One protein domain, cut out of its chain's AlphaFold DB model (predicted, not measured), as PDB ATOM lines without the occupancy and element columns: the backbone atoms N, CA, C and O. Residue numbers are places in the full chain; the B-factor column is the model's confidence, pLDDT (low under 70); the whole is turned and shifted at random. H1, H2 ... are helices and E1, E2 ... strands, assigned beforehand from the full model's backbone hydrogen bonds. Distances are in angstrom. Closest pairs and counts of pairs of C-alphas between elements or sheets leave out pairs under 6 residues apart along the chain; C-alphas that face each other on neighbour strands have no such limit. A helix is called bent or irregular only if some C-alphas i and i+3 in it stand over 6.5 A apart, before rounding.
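Overview. This is residues 2 to 139 of the 150 residues of the protein "Hypothetical protein" of Rotaria sp. Silwood1 (UniProt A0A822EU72). A small sheet of three parallel strands, E1, E2 and E3, has two long helices, H5 and H6, over one face, both running along the strands. H1 lies outside H5 and runs the same way; H2 is near the first end of E1, while H3, H4 and the long unnamed stretch 87 to 110 gather at the strands' other end. The printed part has 138 residues, with six named helices and three named strands in the order H1 H2 E1 H3 H4 H5 E2 H6 E3, and its class is mixed. It is compact, with a radius of gyration of the C-alphas of 15.6 A and spans of 46 by 33 by 25 A.

Arrangement. Start at H1, residues 2 to 14: it is close to but not clearly touching H5, residues 61 to 75, at a shallow tilt of 8 degrees, with the closest C-alphas, Arg 12 and Tyr 64, 7.3 A apart. Next, H2, residues 18 to 26, touches residues 68 to 73 of H5 alone; the closest C-alphas, Glu 18 and Trp 72, are 5.6 A apart. E1, residues 31 to 37, is parallel to E2, residues 79 to 86, at 26 degrees; look for N 32 and O 79, 2.9 A apart. The hub H3, residues 38 to 41, touches residues 116 to 123 of H6, residues 111 to 128, with C-alphas 41 and 120 closest at 6.3 A. H3 only just touches H4, residues 53 to 56, with 3 pairs of C-alphas within 8 A, the closest being Trp 39 and Trp 54 at 4.6 A. E2 is parallel to E3, residues 134 to 138, at 25 degrees, with N 135 and O 80 2.9 A apart. H5 and H6 form two layers with the sheet, helices on one face, at heights over the sheet of 9.8 A and 10.1 A. Two strand-helix-strand units, parallel neighbour strands with helices between, are E1, H3 H4 H5, E2 and E2, H6, E3, the latter with a right-handed crossover. In H1, H2 and H6 every O i to N i+4 pair is within hydrogen-bond range, in H5 8 of 11; H3 and H4 are too short for such a pair.

Along the chain. Find C-alpha 2 at (-13.202, 42.081, -29.062), where H1 begins its 18.6 A. E1 spans 19.8 A and E2 21.5 A; H5 spans 20.7 A. H3 and H5 are only just irregular: C-alphas 38 and 41 are 6.6 A apart, and C-alphas 70 and 73 are 6.8 A apart. H6 begins at C-alpha 111, (-9.441, 10.892, -22.035), and spans 26.1 A; E3 ends at C-alpha 138, (7.307, 20.760, -18.164).

Size, cuts and confidence. The two C-alphas farthest apart, Ala 26 and Ser 49, are 47.7 A apart. The printed part has no cut; the links H3 to H4 and E2 to H6 are long, with 11 and 24 residues. The mean pLDDT of the printed part is 96.2, and no printed residue is under 70.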
ATOM      1  N   ALA A   2     -13.969  40.887 -28.640       93.25
ATOM      2  CA  ALA A   2     -13.202  42.081 -29.062       93.25
ATOM      3  C   ALA A   2     -12.504  42.890 -27.941       93.25
ATOM      4  O   ALA A   2     -11.282  42.927 -27.886       93.25
ATOM      5  N   LYS A   3     -13.258  43.444 -26.975       96.19
ATOM      6  CA  LYS A   3     -12.677  44.211 -25.854       96.19
ATOM      7  C   LYS A   3     -11.654  43.413 -25.029       96.19
ATOM      8  O   LYS A   3     -10.628  43.956 -24.641       96.19
ATOM      9  N   GLY A   4     -11.949  42.148 -24.737       96.38
ATOM     10  CA  GLY A   4     -11.053  41.278 -23.973       96.38
ATOM     11  C   GLY A   4      -9.804  40.907 -24.769       96.38
ATOM     12  O   GLY A   4      -8.706  40.949 -24.226       96.38
ATOM     13  N   ASP A   5      -9.957  40.615 -26.061       97.38
ATOM     14  CA  ASP A   5      -8.836  40.293 -26.947       97.38
ATOM     15  C   ASP A   5      -7.863  41.476 -27.059       97.38
ATOM     16  O   ASP A   5      -6.651  41.287 -26.927       97.38
ATOM     17  N   ASP A   6      -8.388  42.699 -27.192       97.88
ATOM     18  CA  ASP A   6      -7.592  43.931 -27.217       97.88
ATOM     19  C   ASP A   6      -6.864  44.174 -25.887       97.88
ATOM     20  O   ASP A   6      -5.675  44.499 -25.878       97.88
ATOM     21  N   GLN A   7      -7.538  43.958 -24.752       98.19
ATOM     22  CA  GLN A   7      -6.926  44.082 -23.425       98.19
ATOM     23  C   GLN A   7      -5.807  43.059 -23.208       98.19
ATOM     24  O   GLN A   7      -4.740  43.406 -22.705       98.19
ATOM     25  N   PHE A   8      -6.011  41.805 -23.619       98.19
ATOM     26  CA  PHE A   8      -4.976  40.778 -23.537       98.19
ATOM     27  C   PHE A   8      -3.812  41.051 -24.485       98.19
ATOM     28  O   PHE A   8      -2.668  40.776 -24.125       98.19
ATOM     29  N   LYS A   9      -4.077  41.595 -25.676       98.25
ATOM     30  CA  LYS A   9      -3.023  42.039 -26.588       98.25
ATOM     31  C   LYS A   9      -2.195  43.151 -25.943       98.25
ATOM     32  O   LYS A   9      -0.980  43.015 -25.873       98.25
ATOM     33  N   GLN A  10      -2.842  44.195 -25.421       98.44
ATOM     34  CA  GLN A  10      -2.159  45.291 -24.730       98.44
ATOM     35  C   GLN A  10      -1.332  44.775 -23.549       98.44
ATOM     36  O   GLN A  10      -0.161  45.115 -23.430       98.44
ATOM     37  N   HIS A  11      -1.914  43.906 -22.718       98.56
ATOM     38  CA  HIS A  11      -1.208  43.270 -21.611       98.56
ATOM     39  C   HIS A  11       0.034  42.514 -22.097       98.56
ATOM     40  O   HIS A  11       1.124  42.748 -21.590       98.56
ATOM     41  N   ARG A  12      -0.088  41.647 -23.108       98.31
ATOM     42  CA  ARG A  12       1.057  40.882 -23.624       98.31
ATOM     43  C   ARG A  12       2.105  41.756 -24.320       98.31
ATOM     44  O   ARG A  12       3.269  41.373 -24.350       98.31
ATOM     45  N   ASP A  13       1.716  42.907 -24.868       98.38
ATOM     46  CA  ASP A  13       2.636  43.868 -25.489       98.38
ATOM     47  C   ASP A  13       3.492  44.632 -24.466       98.38
ATOM     48  O   ASP A  13       4.569  45.099 -24.832       98.38
ATOM     49  N   SER A  14       3.040  44.759 -23.213       98.31
ATOM     50  CA  SER A  14       3.709  45.596 -22.207       98.31
ATOM     51  C   SER A  14       4.127  44.885 -20.921       98.31
ATOM     52  O   SER A  14       4.924  45.443 -20.178       98.31
ATOM     53  N   TYR A  15       3.564  43.717 -20.599       98.44
ATOM     54  CA  TYR A  15       3.799  43.054 -19.309       98.44
ATOM     55  C   TYR A  15       5.181  42.402 -19.216       98.44
ATOM     56  O   TYR A  15       5.795  42.454 -18.160       98.44
ATOM     57  N   ILE A  16       5.654  41.806 -20.315       98.56
ATOM     58  CA  ILE A  16       7.019  41.292 -20.474       98.56
ATOM     59  C   ILE A  16       7.520  41.704 -21.856       98.56
ATOM     60  O   ILE A  16       6.842  41.518 -22.867       98.56
ATOM     61  N   THR A  17       8.727  42.243 -21.889       98.62
ATOM     62  CA  THR A  17       9.402  42.803 -23.055       98.62
ATOM     63  C   THR A  17      10.835  42.271 -23.149       98.62
ATOM     64  O   THR A  17      11.307  41.531 -22.287       98.62
ATOM     65  N   GLU A  18      11.577  42.664 -24.188       98.56
ATOM     66  CA  GLU A  18      13.006  42.330 -24.274       98.56
ATOM     67  C   GLU A  18      13.819  42.937 -23.115       98.56
ATOM     68  O   GLU A  18      14.847  42.375 -22.736       98.56
ATOM     69  N   GLN A  19      13.368  44.058 -22.535       98.75
ATOM     70  CA  GLN A  19      14.058  44.680 -21.404       98.75
ATOM     71  C   GLN A  19      14.084  43.745 -20.192       98.75
ATOM     72  O   GLN A  19      15.135  43.579 -19.582       98.75
ATOM     73  N   ASP A  20      12.992  43.033 -19.919       98.81
ATOM     74  CA  ASP A  20      12.929  42.074 -18.815       98.81
ATOM     75  C   ASP A  20      13.942  40.930 -18.997       98.81
ATOM     76  O   ASP A  20      14.590  40.502 -18.045       98.81
ATOM     77  N   PHE A  21      14.164  40.467 -20.234       98.81
ATOM     78  CA  PHE A  21      15.187  39.454 -20.534       98.81
ATOM     79  C   PHE A  21      16.610  39.995 -20.337       98.81
ATOM     80  O   PHE A  21      17.479  39.268 -19.844       98.81
ATOM     81  N   ARG A  22      16.853  41.267 -20.683       98.81
ATOM     82  CA  ARG A  22      18.131  41.947 -20.403       98.81
ATOM     83  C   ARG A  22      18.379  42.031 -18.903       98.81
ATOM     84  O   ARG A  22      19.475  41.701 -18.459       98.81
ATOM     85  N   ASP A  23      17.361  42.399 -18.135       98.81
ATOM     86  CA  ASP A  23      17.457  42.563 -16.684       98.81
ATOM     87  C   ASP A  23      17.676  41.216 -15.976       98.81
ATOM     88  O   ASP A  23      18.549  41.105 -15.113       98.81
ATOM     89  N   ILE A  24      16.976  40.155 -16.399       98.75
ATOM     90  CA  ILE A  24      17.173  38.778 -15.905       98.75
ATOM     91  C   ILE A  24      18.613  38.300 -16.159       98.75
ATOM     92  O   ILE A  24      19.261  37.751 -15.264       98.75
ATOM     93  N   SER A  25      19.141  38.542 -17.362       98.44
ATOM     94  CA  SER A  25      20.523  38.194 -17.715       98.44
ATOM     95  C   SER A  25      21.546  39.030 -16.930       98.44
ATOM     96  O   SER A  25      22.538  38.504 -16.413       98.44
ATOM     97  N   ALA A  26      21.285  40.330 -16.749       98.56
ATOM     98  CA  ALA A  26      22.110  41.220 -15.930       98.56
ATOM     99  C   ALA A  26      22.161  40.766 -14.461       98.56
ATOM    100  O   ALA A  26      23.229  40.815 -13.843       98.56
ATOM    101  N   ALA A  27      21.052  40.225 -13.948       98.62
ATOM    102  CA  ALA A  27      20.945  39.581 -12.639       98.62
ATOM    103  C   ALA A  27      21.627  38.198 -12.557       98.62
ATOM    104  O   ALA A  27      21.533  37.524 -11.532       98.62
ATOM    105  N   LYS A  28      22.347  37.777 -13.607       98.19
ATOM    106  CA  LYS A  28      23.110  36.517 -13.695       98.19
ATOM    107  C   LYS A  28      22.255  35.249 -13.666       98.19
ATOM    108  O   LYS A  28      22.788  34.161 -13.453       98.19
ATOM    109  N   MET A  29      20.955  35.366 -13.929       98.50
ATOM    110  CA  MET A  29      20.118  34.204 -14.217       98.50
ATOM    111  C   MET A  29      20.383  33.717 -15.646       98.50
ATOM    112  O   MET A  29      20.793  34.487 -16.509       98.50
ATOM    113  N   ASN A  30      20.153  32.427 -15.893       98.38
ATOM    114  CA  ASN A  30      20.415  31.793 -17.192       98.38
ATOM    115  C   ASN A  30      19.167  31.162 -17.834       98.38
ATOM    116  O   ASN A  30      19.226  30.708 -18.973       98.38
ATOM    117  N   THR A  31      18.041  31.118 -17.116       98.56
ATOM    118  CA  THR A  31      16.842  30.387 -17.534       98.56
ATOM    119  C   THR A  31      15.586  31.166 -17.175       98.56
ATOM    120  O   THR A  31      15.485  31.711 -16.077       98.56
ATOM    121  N   VAL A  32      14.600  31.155 -18.067       98.62
ATOM    122  CA  VAL A  32      13.241  31.638 -17.801       98.62
ATOM    123  C   VAL A  32      12.239  30.498 -17.945       98.62
ATOM    124  O   VAL A  32      12.320  29.689 -18.869       98.62
ATOM    125  N   ARG A  33      11.272  30.423 -17.026       98.75
ATOM    126  CA  ARG A  33      10.168  29.458 -17.083       98.75
ATOM    127  C   ARG A  33       8.897  30.180 -17.512       98.75
ATOM    128  O   ARG A  33       8.415  31.033 -16.774       98.75
ATOM    129  N   ILE A  34       8.344  29.829 -18.674       98.75
ATOM    130  CA  ILE A  34       7.178  30.517 -19.246       98.75
ATOM    131  C   ILE A  34       5.938  29.614 -19.153       98.75
ATOM    132  O   ILE A  34       5.886  28.585 -19.836       98.75
ATOM    133  N   PRO A  35       4.942  29.954 -18.316       98.62
ATOM    134  CA  PRO A  35       3.691  29.213 -18.223       98.62
ATOM    135  C   PRO A  35       2.795  29.463 -19.442       98.62
ATOM    136  O   PRO A  35       2.598  30.599 -19.870       98.62
ATOM    137  N   VAL A  36       2.228  28.387 -19.988       98.69
ATOM    138  CA  VAL A  36       1.297  28.413 -21.123       98.69
ATOM    139  C   VAL A  36       0.074  27.551 -20.826       98.69
ATOM    140  O   VAL A  36       0.175  26.547 -20.126       98.69
ATOM    141  N   GLY A  37      -1.085  27.932 -21.357       98.00
ATOM    142  CA  GLY A  37      -2.303  27.123 -21.287       98.00
ATOM    143  C   GLY A  37      -2.588  26.395 -22.593       98.00
ATOM    144  O   GLY A  37      -2.064  26.770 -23.641       98.00
ATOM    145  N   TYR A  38      -3.456  25.384 -22.544       97.12
ATOM    146  CA  TYR A  38      -3.793  24.541 -23.697       97.12
ATOM    147  C   TYR A  38      -4.301  25.326 -24.919       97.12
ATOM    148  O   TYR A  38      -4.076  24.918 -26.055       97.12
ATOM    149  N   TRP A  39      -4.918  26.492 -24.702       97.12
ATOM    150  CA  TRP A  39      -5.394  27.385 -25.761       97.12
ATOM    151  C   TRP A  39      -4.273  27.989 -26.621       97.12
ATOM    152  O   TRP A  39      -4.562  28.562 -27.671       97.12
ATOM    153  N   ILE A  40      -3.000  27.874 -26.214       97.88
ATOM    154  CA  ILE A  40      -1.859  28.438 -26.950       97.88
ATOM    155  C   ILE A  40      -1.719  27.878 -28.370       97.88
ATOM    156  O   ILE A  40      -1.205  28.566 -29.250       97.88
ATOM    157  N   THR A  41      -2.200  26.656 -28.607       95.50
ATOM    158  CA  THR A  41      -2.196  26.013 -29.926       95.50
ATOM    159  C   THR A  41      -3.161  26.681 -30.907       95.50
ATOM    160  O   THR A  41      -2.966  26.583 -32.117       95.50
ATOM    161  N   GLY A  42      -4.212  27.350 -30.413       94.31
ATOM    162  CA  GLY A  42      -5.294  27.892 -31.240       94.31
ATOM    163  C   GLY A  42      -6.158  26.819 -31.914       94.31
ATOM    164  O   GLY A  42      -6.830  27.106 -32.903       94.31
ATOM    165  N   PHE A  43      -6.113  25.576 -31.428       91.44
ATOM    166  CA  PHE A  43      -6.943  24.473 -31.906       91.44
ATOM    167  C   PHE A  43      -7.081  23.379 -30.842       91.44
ATOM    168  O   PHE A  43      -6.246  23.244 -29.950       91.44
ATOM    169  N   ASP A  44      -8.087  22.523 -31.004       92.69
ATOM    170  CA  ASP A  44      -8.221  21.277 -30.254       92.69
ATOM    171  C   ASP A  44      -8.598  20.142 -31.213       92.69
ATOM    172  O   ASP A  44      -9.624  20.207 -31.892       92.69
ATOM    173  N   LYS A  45      -7.734  19.126 -31.301       89.94
ATOM    174  CA  LYS A  45      -7.916  17.939 -32.153       89.94
ATOM    175  C   LYS A  45      -8.395  16.717 -31.372       89.94
ATOM    176  O   LYS A  45      -8.688  15.692 -31.980       89.94
ATOM    177  N   SER A  46      -8.496  16.825 -30.047       85.56
ATOM    178  CA  SER A  46      -8.822  15.696 -29.173       85.56
ATOM    179  C   SER A  46     -10.269  15.214 -29.308       85.56
ATOM    180  O   SER A  46     -10.564  14.067 -28.970       85.56
ATOM    181  N   GLY A  47     -11.155  16.061 -29.844       78.31
ATOM    182  CA  GLY A  47     -12.592  15.811 -29.914       78.31
ATOM    183  C   GLY A  47     -13.301  16.124 -28.590       78.31
ATOM    184  O   GLY A  47     -12.853  16.967 -27.811       78.31
ATOM    185  N   GLY A  48     -14.433  15.459 -28.354       77.31
ATOM    186  CA  GLY A  48     -15.255  15.638 -27.153       77.31
ATOM    187  C   GLY A  48     -16.292  16.759 -27.265       77.31
ATOM    188  O   GLY A  48     -16.379  17.464 -28.270       77.31
ATOM    189  N   SER A  49     -17.109  16.900 -26.219       73.56
ATOM    190  CA  SER A  49     -18.230  17.852 -26.170       73.56
ATOM    191  C   SER A  49     -17.790  19.319 -26.187       73.56
ATOM    192  O   SER A  49     -18.532  20.168 -26.674       73.56
ATOM    193  N   ASP A  50     -16.574  19.612 -25.716       79.44
ATOM    194  CA  ASP A  50     -15.996  20.958 -25.700       79.44
ATOM    195  C   ASP A  50     -14.725  21.061 -26.561       79.44
ATOM    196  O   ASP A  50     -13.631  21.344 -26.079       79.44
ATOM    197  N   SER A  51     -14.831  20.798 -27.865       80.81
ATOM    198  CA  SER A  51     -13.707  20.962 -28.806       80.81
ATOM    199  C   SER A  51     -13.399  22.433 -29.143       80.81
ATOM    200  O   SER A  51     -12.459  22.734 -29.882       80.81
ATOM    201  N   ASN A  52     -14.217  23.372 -28.657       88.69
ATOM    202  CA  ASN A  52     -14.125  24.793 -28.992       88.69
ATOM    203  C   ASN A  52     -13.810  25.687 -27.782       88.69
ATOM    204  O   ASN A  52     -13.622  26.884 -27.994       88.69
ATOM    205  N   GLY A  53     -13.686  25.139 -26.568       90.00
ATOM    206  CA  GLY A  53     -13.435  25.888 -25.330       90.00
ATOM    207  C   GLY A  53     -12.194  26.779 -25.366       90.00
ATOM    208  O   GLY A  53     -12.194  27.867 -24.792       90.00
ATOM    209  N   TRP A  54     -11.177  26.414 -26.154       93.88
ATOM    210  CA  TRP A  54      -9.994  27.253 -26.375       93.88
ATOM    211  C   TRP A  54     -10.326  28.636 -26.969       93.88
ATOM    212  O   TRP A  54      -9.578  29.584 -26.741       93.88
ATOM    213  N   ARG A  55     -11.450  28.787 -27.689       94.56
ATOM    214  CA  ARG A  55     -11.894  30.070 -28.274       94.56
ATOM    215  C   ARG A  55     -12.363  31.087 -27.233       94.56
ATOM    216  O   ARG A  55     -12.530  32.256 -27.565       94.56
ATOM    217  N   MET A  56     -12.583  30.660 -25.989       93.69
ATOM    218  CA  MET A  56     -12.898  31.566 -24.879       93.69
ATOM    219  C   MET A  56     -11.693  32.438 -24.499       93.69
ATOM    220  O   MET A  56     -11.871  33.531 -23.964       93.69
ATOM    221  N   PHE A  57     -10.477  31.975 -24.797       95.94
ATOM    222  CA  PHE A  57      -9.233  32.660 -24.471       95.94
ATOM    223  C   PHE A  57      -8.781  33.578 -25.604       95.94
ATOM    224  O   PHE A  57      -8.939  33.271 -26.787       95.94
ATOM    225  N   ALA A  58      -8.155  34.694 -25.231       96.88
ATOM    226  CA  ALA A  58      -7.657  35.657 -26.199       96.88
ATOM    227  C   ALA A  58      -6.564  35.043 -27.098       96.88
ATOM    228  O   ALA A  58      -5.614  34.440 -26.575       96.88
ATOM    229  N   PRO A  59      -6.630  35.245 -28.426       96.19
ATOM    230  CA  PRO A  59      -5.762  34.577 -29.391       96.19
ATOM    231  C   PRO A  59      -4.329  35.141 -29.403       96.19
ATOM    232  O   PRO A  59      -3.976  36.076 -28.676       96.19
ATOM    233  N   ASN A  60      -3.497  34.579 -30.285       96.81
ATOM    234  CA  ASN A  60      -2.171  35.085 -30.667       96.81
ATOM    235  C   ASN A  60      -1.085  35.065 -29.577       96.81
ATOM    236  O   ASN A  60      -0.003  35.608 -29.792       96.81
ATOM    237  N   ALA A  61      -1.314  34.399 -28.440       97.88
ATOM    238  CA  ALA A  61      -0.298  34.234 -27.396       97.88
ATOM    239  C   ALA A  61       0.985  33.542 -27.912       97.88
ATOM    240  O   ALA A  61       2.079  33.876 -27.461       97.88
ATOM    241  N   ILE A  62       0.869  32.648 -28.904       98.62
ATOM    242  CA  ILE A  62       2.015  31.955 -29.509       98.62
ATOM    243  C   ILE A  62       3.064  32.912 -30.093       98.62
ATOM    244  O   ILE A  62       4.255  32.667 -29.945       98.62
ATOM    245  N   ASN A  63       2.648  34.049 -30.660       98.50
ATOM    246  CA  ASN A  63       3.572  35.021 -31.255       98.50
ATOM    247  C   ASN A  63       4.505  35.645 -30.202       98.50
ATOM    248  O   ASN A  63       5.614  36.073 -30.513       98.50
ATOM    249  N   TYR A  64       4.064  35.719 -28.944       98.75
ATOM    250  CA  TYR A  64       4.876  36.225 -27.834       98.75
ATOM    251  C   TYR A  64       5.862  35.161 -27.350       98.75
ATOM    252  O   TYR A  64       7.017  35.482 -27.091       98.75
ATOM    253  N   LEU A  65       5.436  33.895 -27.302       98.81
ATOM    254  CA  LEU A  65       6.329  32.779 -26.992       98.81
ATOM    255  C   LEU A  65       7.405  32.601 -28.074       98.81
ATOM    256  O   LEU A  65       8.568  32.387 -27.744       98.81
ATOM    257  N   ASP A  66       7.046  32.777 -29.349       98.81
ATOM    258  CA  ASP A  66       8.006  32.774 -30.455       98.81
ATOM    259  C   ASP A  66       9.060  33.866 -30.297       98.81
ATOM    260  O   ASP A  66      10.247  33.575 -30.410       98.81
ATOM    261  N   ARG A  67       8.647  35.106 -29.996       98.75
ATOM    262  CA  ARG A  67       9.586  36.209 -29.742       98.75
ATOM    263  C   ARG A  67      10.486  35.919 -28.544       98.75
ATOM    264  O   ARG A  67      11.695  36.125 -28.627       98.75
ATOM    265  N   ALA A  68       9.927  35.385 -27.461       98.81
ATOM    266  CA  ALA A  68      10.704  35.012 -26.285       98.81
ATOM    267  C   ALA A  68      11.783  33.962 -26.611       98.81
ATOM    268  O   ALA A  68      12.940  34.158 -26.249       98.81
ATOM    269  N   ILE A  69      11.434  32.885 -27.325       98.81
ATOM    270  CA  ILE A  69      12.345  31.764 -27.613       98.81
ATOM    271  C   ILE A  69      13.322  32.077 -28.752       98.81
ATOM    272  O   ILE A  69      14.489  31.708 -28.672       98.81
ATOM    273  N   ARG A  70      12.877  32.735 -29.823       98.81
ATOM    274  CA  ARG A  70      13.686  32.904 -31.043       98.81
ATOM    275  C   ARG A  70      14.455  34.213 -31.094       98.81
ATOM    276  O   ARG A  70      15.407  34.321 -31.860       98.81
ATOM    277  N   GLU A  71      14.067  35.201 -30.290       98.62
ATOM    278  CA  GLU A  71      14.677  36.529 -30.334       98.62
ATOM    279  C   GLU A  71      15.239  36.964 -28.985       98.62
ATOM    280  O   GLU A  71      16.440  37.211 -28.876       98.62
ATOM    281  N   TRP A  72      14.404  37.058 -27.950       98.81
ATOM    282  CA  TRP A  72      14.816  37.666 -26.684       98.81
ATOM    283  C   TRP A  72      15.773  36.775 -25.899       98.81
ATOM    284  O   TRP A  72      16.817  37.255 -25.458       98.81
ATOM    285  N   ALA A  73      15.467  35.486 -25.747       98.81
ATOM    286  CA  ALA A  73      16.320  34.572 -24.997       98.81
ATOM    287  C   ALA A  73      17.713  34.389 -25.641       98.81
ATOM    288  O   ALA A  73      18.703  34.608 -24.936       98.81
ATOM    289  N   PRO A  74      17.846  34.141 -26.965       98.56
ATOM    290  CA  PRO A  74      19.154  34.032 -27.613       98.56
ATOM    291  C   PRO A  74      20.005  35.302 -27.497       98.56
ATOM    292  O   PRO A  74      21.196  35.214 -27.204       98.56
ATOM    293  N   ARG A  75      19.410  36.496 -27.669       98.56
ATOM    294  CA  ARG A  75      20.130  37.783 -27.556       98.56
ATOM    295  C   ARG A  75      20.650  38.066 -26.146       98.56
ATOM    296  O   ARG A  75      21.571  38.863 -25.998       98.56
ATOM    297  N   ASN A  76      20.067  37.432 -25.132       98.69
ATOM    298  CA  ASN A  76      20.383  37.674 -23.727       98.69
ATOM    299  C   ASN A  76      21.060  36.478 -23.043       98.69
ATOM    300  O   ASN A  76      21.195  36.484 -21.821       98.69
ATOM    301  N   ASN A  77      21.514  35.475 -23.807       98.12
ATOM    302  CA  ASN A  77      22.134  34.254 -23.279       98.12
ATOM    303  C   ASN A  77      21.258  33.548 -22.221       98.12
ATOM    304  O   ASN A  77      21.740  33.087 -21.187       98.12
ATOM    305  N   LEU A  78      19.950  33.513 -22.478       98.81
ATOM    306  CA  LEU A  78      18.960  32.819 -21.665       98.81
ATOM    307  C   LEU A  78      18.417  31.613 -22.432       98.81
ATOM    308  O   LEU A  78      18.343  31.623 -23.660       98.81
ATOM    309  N   VAL A  79      17.973  30.604 -21.691       98.75
ATOM    310  CA  VAL A  79      17.170  29.496 -22.223       98.75
ATOM    311  C   VAL A  79      15.768  29.500 -21.615       98.75
ATOM    312  O   VAL A  79      15.536  30.039 -20.533       98.75
ATOM    313  N   VAL A  80      14.805  28.919 -22.321       98.88
ATOM    314  CA  VAL A  80      13.377  28.941 -21.997       98.88
ATOM    315  C   VAL A  80      12.891  27.529 -21.695       98.88
ATOM    316  O   VAL A  80      12.909  26.656 -22.565       98.88
ATOM    317  N   LEU A  81      12.388  27.322 -20.478       98.81
ATOM    318  CA  LEU A  81      11.588  26.159 -20.104       98.81
ATOM    319  C   LEU A  81      10.103  26.497 -20.265       98.81
ATOM    320  O   LEU A  81       9.562  27.315 -19.517       98.81
ATOM    321  N   ILE A  82       9.415  25.847 -21.200       98.81
ATOM    322  CA  ILE A  82       7.960  25.989 -21.316       98.81
ATOM    323  C   ILE A  82       7.311  25.199 -20.177       98.81
ATOM    324  O   ILE A  82       7.644  24.043 -19.945       98.81
ATOM    325  N   SER A  83       6.365  25.798 -19.461       98.44
ATOM    326  CA  SER A  83       5.561  25.119 -18.445       98.44
ATOM    327  C   SER A  83       4.135  24.972 -18.951       98.44
ATOM    328  O   SER A  83       3.417  25.968 -19.013       98.44
ATOM    329  N   PHE A  84       3.682  23.753 -19.240       98.19
ATOM    330  CA  PHE A  84       2.278  23.511 -19.570       98.19
ATOM    331  C   PHE A  84       1.424  23.636 -18.298       98.19
ATOM    332  O   PHE A  84       1.355  22.733 -17.465       98.19
ATOM    333  N   HIS A  85       0.881  24.832 -18.084       98.38
ATOM    334  CA  HIS A  85       0.417  25.312 -16.783       98.38
ATOM    335  C   HIS A  85      -1.092  25.158 -16.575       98.38
ATOM    336  O   HIS A  85      -1.542  24.995 -15.445       98.38
ATOM    337  N   ALA A  86      -1.868  25.172 -17.657       97.81
ATOM    338  CA  ALA A  86      -3.317  25.010 -17.621       97.81
ATOM    339  C   ALA A  86      -3.747  24.009 -18.696       97.81
ATOM    340  O   ALA A  86      -3.776  24.339 -19.886       97.81
ATOM    341  N   ALA A  87      -4.049  22.782 -18.276       96.88
ATOM    342  CA  ALA A  87      -4.567  21.753 -19.166       96.88
ATOM    343  C   ALA A  87      -6.089  21.871 -19.330       96.88
ATOM    344  O   ALA A  87      -6.789  22.387 -18.456       96.88
ATOM    345  N   LYS A  88      -6.614  21.362 -20.449       95.44
ATOM    346  CA  LYS A  88      -8.061  21.281 -20.672       95.44
ATOM    347  C   LYS A  88      -8.729  20.521 -19.518       95.44
ATOM    348  O   LYS A  88      -8.229  19.486 -19.081       95.44
ATOM    349  N   GLY A  89      -9.834  21.060 -19.004       94.19
ATOM    350  CA  GLY A  89     -10.541  20.504 -17.848       94.19
ATOM    351  C   GLY A  89      -9.872  20.754 -16.492       94.19
ATOM    352  O   GLY A  89     -10.403  20.287 -15.493       94.19
ATOM    353  N   SER A  90      -8.760  21.495 -16.435       96.31
ATOM    354  CA  SER A  90      -7.979  21.756 -15.222       96.31
ATOM    355  C   SER A  90      -7.440  20.493 -14.532       96.31
ATOM    356  O   SER A  90      -8.156  19.570 -14.131       96.31
ATOM    357  N   GLN A  91      -6.129  20.464 -14.334       96.56
ATOM    358  CA  GLN A  91      -5.429  19.370 -13.663       96.56
ATOM    359  C   GLN A  91      -5.479  19.431 -12.135       96.56
ATOM    360  O   GLN A  91      -5.015  18.497 -11.491       96.56
ATOM    361  N   ASN A  92      -5.993  20.517 -11.549       95.69
ATOM    362  CA  ASN A  92      -6.003  20.678 -10.093       95.69
ATOM    363  C   ASN A  92      -7.187  21.466  -9.514       95.69
ATOM    364  O   ASN A  92      -7.297  21.593  -8.299       95.69
ATOM    365  N   GLY A  93      -8.089  21.972 -10.354       94.94
ATOM    366  CA  GLY A  93      -9.254  22.753  -9.946       94.94
ATOM    367  C   GLY A  93      -8.955  24.183  -9.492       94.94
ATOM    368  O   GLY A  93      -9.885  24.881  -9.091       94.94
ATOM    369  N   MET A  94      -7.702  24.635  -9.558       95.75
ATOM    370  CA  MET A  94      -7.287  25.954  -9.076       95.75
ATOM    371  C   MET A  94      -7.419  27.028 -10.164       95.75
ATOM    372  O   MET A  94      -7.416  26.733 -11.362       95.75
ATOM    373  N   ASP A  95      -7.495  28.291  -9.755       95.44
ATOM    374  CA  ASP A  95      -7.617  29.456 -10.639       95.44
ATOM    375  C   ASP A  95      -6.485  29.547 -11.679       95.44
ATOM    376  O   ASP A  95      -6.748  29.734 -12.869       95.44
ATOM    377  N   HIS A  96      -5.238  29.310 -11.270       94.56
ATOM    378  CA  HIS A  96      -4.057  29.358 -12.139       94.56
ATOM    379  C   HIS A  96      -4.027  28.251 -13.211       94.56
ATOM    380  O   HIS A  96      -3.289  28.357 -14.190       94.56
ATOM    381  N   SER A  97      -4.868  27.221 -13.081       95.81
ATOM    382  CA  SER A  97      -5.071  26.182 -14.102       95.81
ATOM    383  C   SER A  97      -6.265  26.461 -15.030       95.81
ATOM    384  O   SER A  97      -6.631  25.602 -15.833       95.81
ATOM    385  N   ALA A  98      -6.874  27.650 -14.923       94.44
ATOM    386  CA  ALA A  98      -8.068  28.068 -15.656       94.44
ATOM    387  C   ALA A  98      -9.295  27.160 -15.421       94.44
ATOM    388  O   ALA A  98     -10.054  26.883 -16.353       94.44
ATOM    389  N   SER A  99      -9.499  26.693 -14.182       92.50
ATOM    390  CA  SER A  99     -10.680  25.892 -13.847       92.50
ATOM    391  C   SER A  99     -11.978  26.696 -13.987       92.50
ATOM    392  O   SER A  99     -12.115  27.783 -13.427       92.50
ATOM    393  N   SER A 100     -12.958  26.126 -14.689       90.19
ATOM    394  CA  SER A 100     -14.342  26.615 -14.730       90.19
ATOM    395  C   SER A 100     -15.219  26.044 -13.605       90.19
ATOM    396  O   SER A 100     -16.371  26.448 -13.470       90.19
ATOM    397  N   ASP A 101     -14.699  25.092 -12.826       92.94
ATOM    398  CA  ASP A 101     -15.369  24.429 -11.701       92.94
ATOM    399  C   ASP A 101     -14.404  24.426 -10.499       92.94
ATOM    400  O   ASP A 101     -13.599  23.498 -10.346       92.94
ATOM    401  N   PRO A 102     -14.384  25.514  -9.704       94.06
ATOM    402  CA  PRO A 102     -13.392  25.713  -8.652       94.06
ATOM    403  C   PRO A 102     -13.284  24.519  -7.696       94.06
ATOM    404  O   PRO A 102     -14.281  24.013  -7.186       94.06
ATOM    405  N   GLY A 103     -12.053  24.070  -7.447       93.38
ATOM    406  CA  GLY A 103     -11.747  22.932  -6.579       93.38
ATOM    407  C   GLY A 103     -11.946  21.552  -7.214       93.38
ATOM    408  O   GLY A 103     -11.645  20.553  -6.563       93.38
ATOM    409  N   LYS A 104     -12.413  21.459  -8.468       92.88
ATOM    410  CA  LYS A 104     -12.558  20.178  -9.175       92.88
ATOM    411  C   LYS A 104     -11.573  20.056 -10.330       92.88
ATOM    412  O   LYS A 104     -11.487  20.940 -11.178       92.88
ATOM    413  N   SER A 105     -10.862  18.932 -10.384       94.38
ATOM    414  CA  SER A 105     -10.068  18.557 -11.554       94.38
ATOM    415  C   SER A 105     -10.885  17.656 -12.474       94.38
ATOM    416  O   SER A 105     -11.403  16.629 -12.036       94.38
ATOM    417  N   HIS A 106     -10.965  18.030 -13.753       94.12
ATOM    418  CA  HIS A 106     -11.579  17.220 -14.808       94.12
ATOM    419  C   HIS A 106     -10.555  16.703 -15.822       94.12
ATOM    420  O   HIS A 106     -10.889  15.855 -16.644       94.12
ATOM    421  N   TRP A 107      -9.300  17.161 -15.780       94.88
ATOM    422  CA  TRP A 107      -8.264  16.737 -16.727       94.88
ATOM    423  C   TRP A 107      -8.103  15.210 -16.804       94.88
ATOM    424  O   TRP A 107      -8.148  14.645 -17.892       94.88
ATOM    425  N   GLY A 108      -7.971  14.539 -15.655       93.69
ATOM    426  CA  GLY A 108      -7.778  13.086 -15.597       93.69
ATOM    427  C   GLY A 108      -9.056  12.261 -15.788       93.69
ATOM    428  O   GLY A 108      -8.971  11.067 -16.059       93.69
ATOM    429  N   ASN A 109     -10.234  12.883 -15.674       92.94
ATOM    430  CA  ASN A 109     -11.526  12.187 -15.737       92.94
ATOM    431  C   ASN A 109     -11.982  11.914 -17.177       92.94
ATOM    432  O   ASN A 109     -12.825  11.047 -17.399       92.94
ATOM    433  N   TYR A 110     -11.437  12.654 -18.145       92.44
ATOM    434  CA  TYR A 110     -11.858  12.620 -19.542       92.44
ATOM    435  C   TYR A 110     -10.645  12.371 -20.456       92.44
ATOM    436  O   TYR A 110      -9.752  13.222 -20.526       92.44
ATOM    437  N   PRO A 111     -10.576  11.230 -21.171       94.06
ATOM    438  CA  PRO A 111      -9.441  10.892 -22.035       94.06
ATOM    439  C   PRO A 111      -9.108  11.953 -23.096       94.06
ATOM    440  O   PRO A 111      -7.944  12.121 -23.462       94.06
ATOM    441  N   GLU A 112     -10.102  12.697 -23.582       94.69
ATOM    442  CA  GLU A 112      -9.921  13.806 -24.519       94.69
ATOM    443  C   GLU A 112      -9.106  14.965 -23.923       94.69
ATOM    444  O   GLU A 112      -8.300  15.565 -24.630       94.69
ATOM    445  N   ASN A 113      -9.212  15.240 -22.620       95.38
ATOM    446  CA  ASN A 113      -8.428  16.289 -21.958       95.38
ATOM    447  C   ASN A 113      -6.942  15.908 -21.881       95.38
ATOM    448  O   ASN A 113      -6.053  16.730 -22.143       95.38
ATOM    449  N   VAL A 114      -6.671  14.635 -21.586       95.81
ATOM    450  CA  VAL A 114      -5.316  14.074 -21.611       95.81
ATOM    451  C   VAL A 114      -4.763  14.105 -23.037       95.81
ATOM    452  O   VAL A 114      -3.644  14.571 -23.250       95.81
ATOM    453  N   ARG A 115      -5.555  13.694 -24.037       96.12
ATOM    454  CA  ARG A 115      -5.146  13.734 -25.449       96.12
ATOM    455  C   ARG A 115      -4.855  15.154 -25.931       96.12
ATOM    456  O   ARG A 115      -3.834  15.360 -26.571       96.12
ATOM    457  N   ASN A 116      -5.674  16.137 -25.556       96.56
ATOM    458  CA  ASN A 116      -5.418  17.546 -25.862       96.56
ATOM    459  C   ASN A 116      -4.061  18.019 -25.309       96.56
ATOM    460  O   ASN A 116      -3.318  18.709 -26.003       96.56
ATOM    461  N   THR A 117      -3.720  17.607 -24.083       97.12
ATOM    462  CA  THR A 117      -2.428  17.925 -23.455       97.12
ATOM    463  C   THR A 117      -1.264  17.330 -24.249       97.12
ATOM    464  O   THR A 117      -0.303  18.037 -24.550       97.12
ATOM    465  N   LEU A 118      -1.365  16.053 -24.631       97.44
ATOM    466  CA  LEU A 118      -0.349  15.376 -25.440       97.44
ATOM    467  C   LEU A 118      -0.179  16.045 -26.810       97.44
ATOM    468  O   LEU A 118       0.946  16.371 -27.185       97.44
ATOM    469  N   ASP A 119      -1.284  16.330 -27.505       96.94
ATOM    470  CA  ASP A 119      -1.277  16.993 -28.814       96.94
ATOM    471  C   ASP A 119      -0.633  18.390 -28.737       96.94
ATOM    472  O   ASP A 119       0.149  18.779 -29.609       96.94
ATOM    473  N   ALA A 120      -0.947  19.158 -27.689       97.25
ATOM    474  CA  ALA A 120      -0.410  20.499 -27.489       97.25
ATOM    475  C   ALA A 120       1.092  20.478 -27.176       97.25
ATOM    476  O   ALA A 120       1.855  21.252 -27.758       97.25
ATOM    477  N   VAL A 121       1.528  19.577 -26.291       97.94
ATOM    478  CA  VAL A 121       2.946  19.405 -25.954       97.94
ATOM    479  C   VAL A 121       3.744  18.928 -27.166       97.94
ATOM    480  O   VAL A 121       4.802  19.488 -27.445       97.94
ATOM    481  N   GLU A 122       3.244  17.946 -27.918       98.12
ATOM    482  CA  GLU A 122       3.900  17.461 -29.138       98.12
ATOM    483  C   GLU A 122       4.027  18.578 -30.180       98.12
ATOM    484  O   GLU A 122       5.075  18.740 -30.811       98.12
ATOM    485  N   TRP A 123       2.980  19.389 -30.341       98.19
ATOM    486  CA  TRP A 123       3.003  20.533 -31.244       98.19
ATOM    487  C   TRP A 123       4.036  21.590 -30.826       98.19
ATOM    488  O   TRP A 123       4.793  22.059 -31.679       98.19
ATOM    489  N   LEU A 124       4.123  21.928 -29.534       98.56
ATOM    490  CA  LEU A 124       5.135  22.854 -29.005       98.56
ATOM    491  C   LEU A 124       6.553  22.299 -29.174       98.56
ATOM    492  O   LEU A 124       7.440  23.017 -29.636       98.56
ATOM    493  N   ALA A 125       6.756  21.018 -28.859       98.44
ATOM    494  CA  ALA A 125       8.043  20.351 -29.009       98.44
ATOM    495  C   ALA A 125       8.510  20.376 -30.468       98.44
ATOM    496  O   ALA A 125       9.645  20.747 -30.741       98.44
ATOM    497  N   ARG A 126       7.620  20.063 -31.422       98.56
ATOM    498  CA  ARG A 126       7.921  20.163 -32.859       98.56
ATOM    499  C   ARG A 126       8.194  21.595 -33.305       98.56
ATOM    500  O   ARG A 126       9.080  21.802 -34.126       98.56
ATOM    501  N   ARG A 127       7.439  22.574 -32.793       98.56
ATOM    502  CA  ARG A 127       7.572  23.989 -33.175       98.56
ATOM    503  C   ARG A 127       8.939  24.572 -32.819       98.56
ATOM    504  O   ARG A 127       9.463  25.349 -33.615       98.56
ATOM    505  N   TYR A 128       9.463  24.234 -31.643       98.75
ATOM    506  CA  TYR A 128      10.713  24.786 -31.109       98.75
ATOM    507  C   TYR A 128      11.896  23.816 -31.213       98.75
ATOM    508  O   TYR A 128      12.990  24.106 -30.731       98.75
ATOM    509  N   ASN A 129      11.706  22.661 -31.856       97.94
ATOM    510  CA  ASN A 129      12.784  21.716 -32.102       97.94
ATOM    511  C   ASN A 129      13.900  22.378 -32.926       97.94
ATOM    512  O   ASN A 129      13.674  22.801 -34.058       97.94
ATOM    513  N   GLY A 130      15.105  22.426 -32.359       98.06
ATOM    514  CA  GLY A 130      16.278  23.051 -32.975       98.06
ATOM    515  C   GLY A 130      16.459  24.542 -32.671       98.06
ATOM    516  O   GLY A 130      17.507  25.086 -33.013       98.06
ATOM    517  N   ASP A 131      15.507  25.203 -32.000       98.69
ATOM    518  CA  ASP A 131      15.696  26.581 -31.540       98.69
ATOM    519  C   ASP A 131      16.679  26.604 -30.354       98.69
ATOM    520  O   ASP A 131      16.465  25.947 -29.337       98.69
ATOM    521  N   ALA A 132      17.765  27.378 -30.464       98.12
ATOM    522  CA  ALA A 132      18.898  27.325 -29.528       98.12
ATOM    523  C   ALA A 132      18.535  27.637 -28.064       98.12
ATOM    524  O   ALA A 132      19.171  27.119 -27.150       98.12
ATOM    525  N   ALA A 133      17.525  28.479 -27.837       98.69
ATOM    526  CA  ALA A 133      17.079  28.833 -26.492       98.69
ATOM    527  C   ALA A 133      15.945  27.939 -25.966       98.69
ATOM    528  O   ALA A 133      15.445  28.189 -24.875       98.69
ATOM    529  N   PHE A 134      15.509  26.911 -26.694       98.81
ATOM    530  CA  PHE A 134      14.497  25.982 -26.200       98.81
ATOM    531  C   PHE A 134      15.131  24.931 -25.277       98.81
ATOM    532  O   PHE A 134      15.851  24.045 -25.732       98.81
ATOM    533  N   LEU A 135      14.855  25.019 -23.969       98.50
ATOM    534  CA  LEU A 135      15.376  24.073 -22.973       98.50
ATOM    535  C   LEU A 135      14.540  22.790 -22.899       98.50
ATOM    536  O   LEU A 135      15.072  21.706 -22.673       98.50
ATOM    537  N   GLY A 136      13.220  22.913 -23.039       98.12
ATOM    538  CA  GLY A 136      12.294  21.792 -22.925       98.12
ATOM    539  C   GLY A 136      10.903  22.211 -22.461       98.12
ATOM    540  O   GLY A 136      10.556  23.397 -22.447       98.12
ATOM    541  N   ILE A 137      10.101  21.215 -22.071       98.62
ATOM    542  CA  ILE A 137       8.704  21.389 -21.652       98.62
ATOM    543  C   ILE A 137       8.453  20.642 -20.338       98.62
ATOM    544  O   ILE A 137       8.634  19.430 -20.258       98.62
ATOM    545  N   GLY A 138       7.974  21.354 -19.319       97.75
ATOM    546  CA  GLY A 138       7.307  20.760 -18.164       97.75
ATOM    547  C   GLY A 138       5.892  20.336 -18.556       97.75
ATOM    548  O   GLY A 138       5.059  21.195 -18.846       97.75
ATOM    549  N   LEU A 139       5.648  19.023 -18.588       96.00
ATOM    550  CA  LEU A 139       4.474  18.410 -19.229       96.00
ATOM    551  C   LEU A 139       3.132  18.778 -18.588       96.00
ATOM    552  O   LEU A 139       2.118  18.804 -19.281       96.00
TER     553      LEU A 139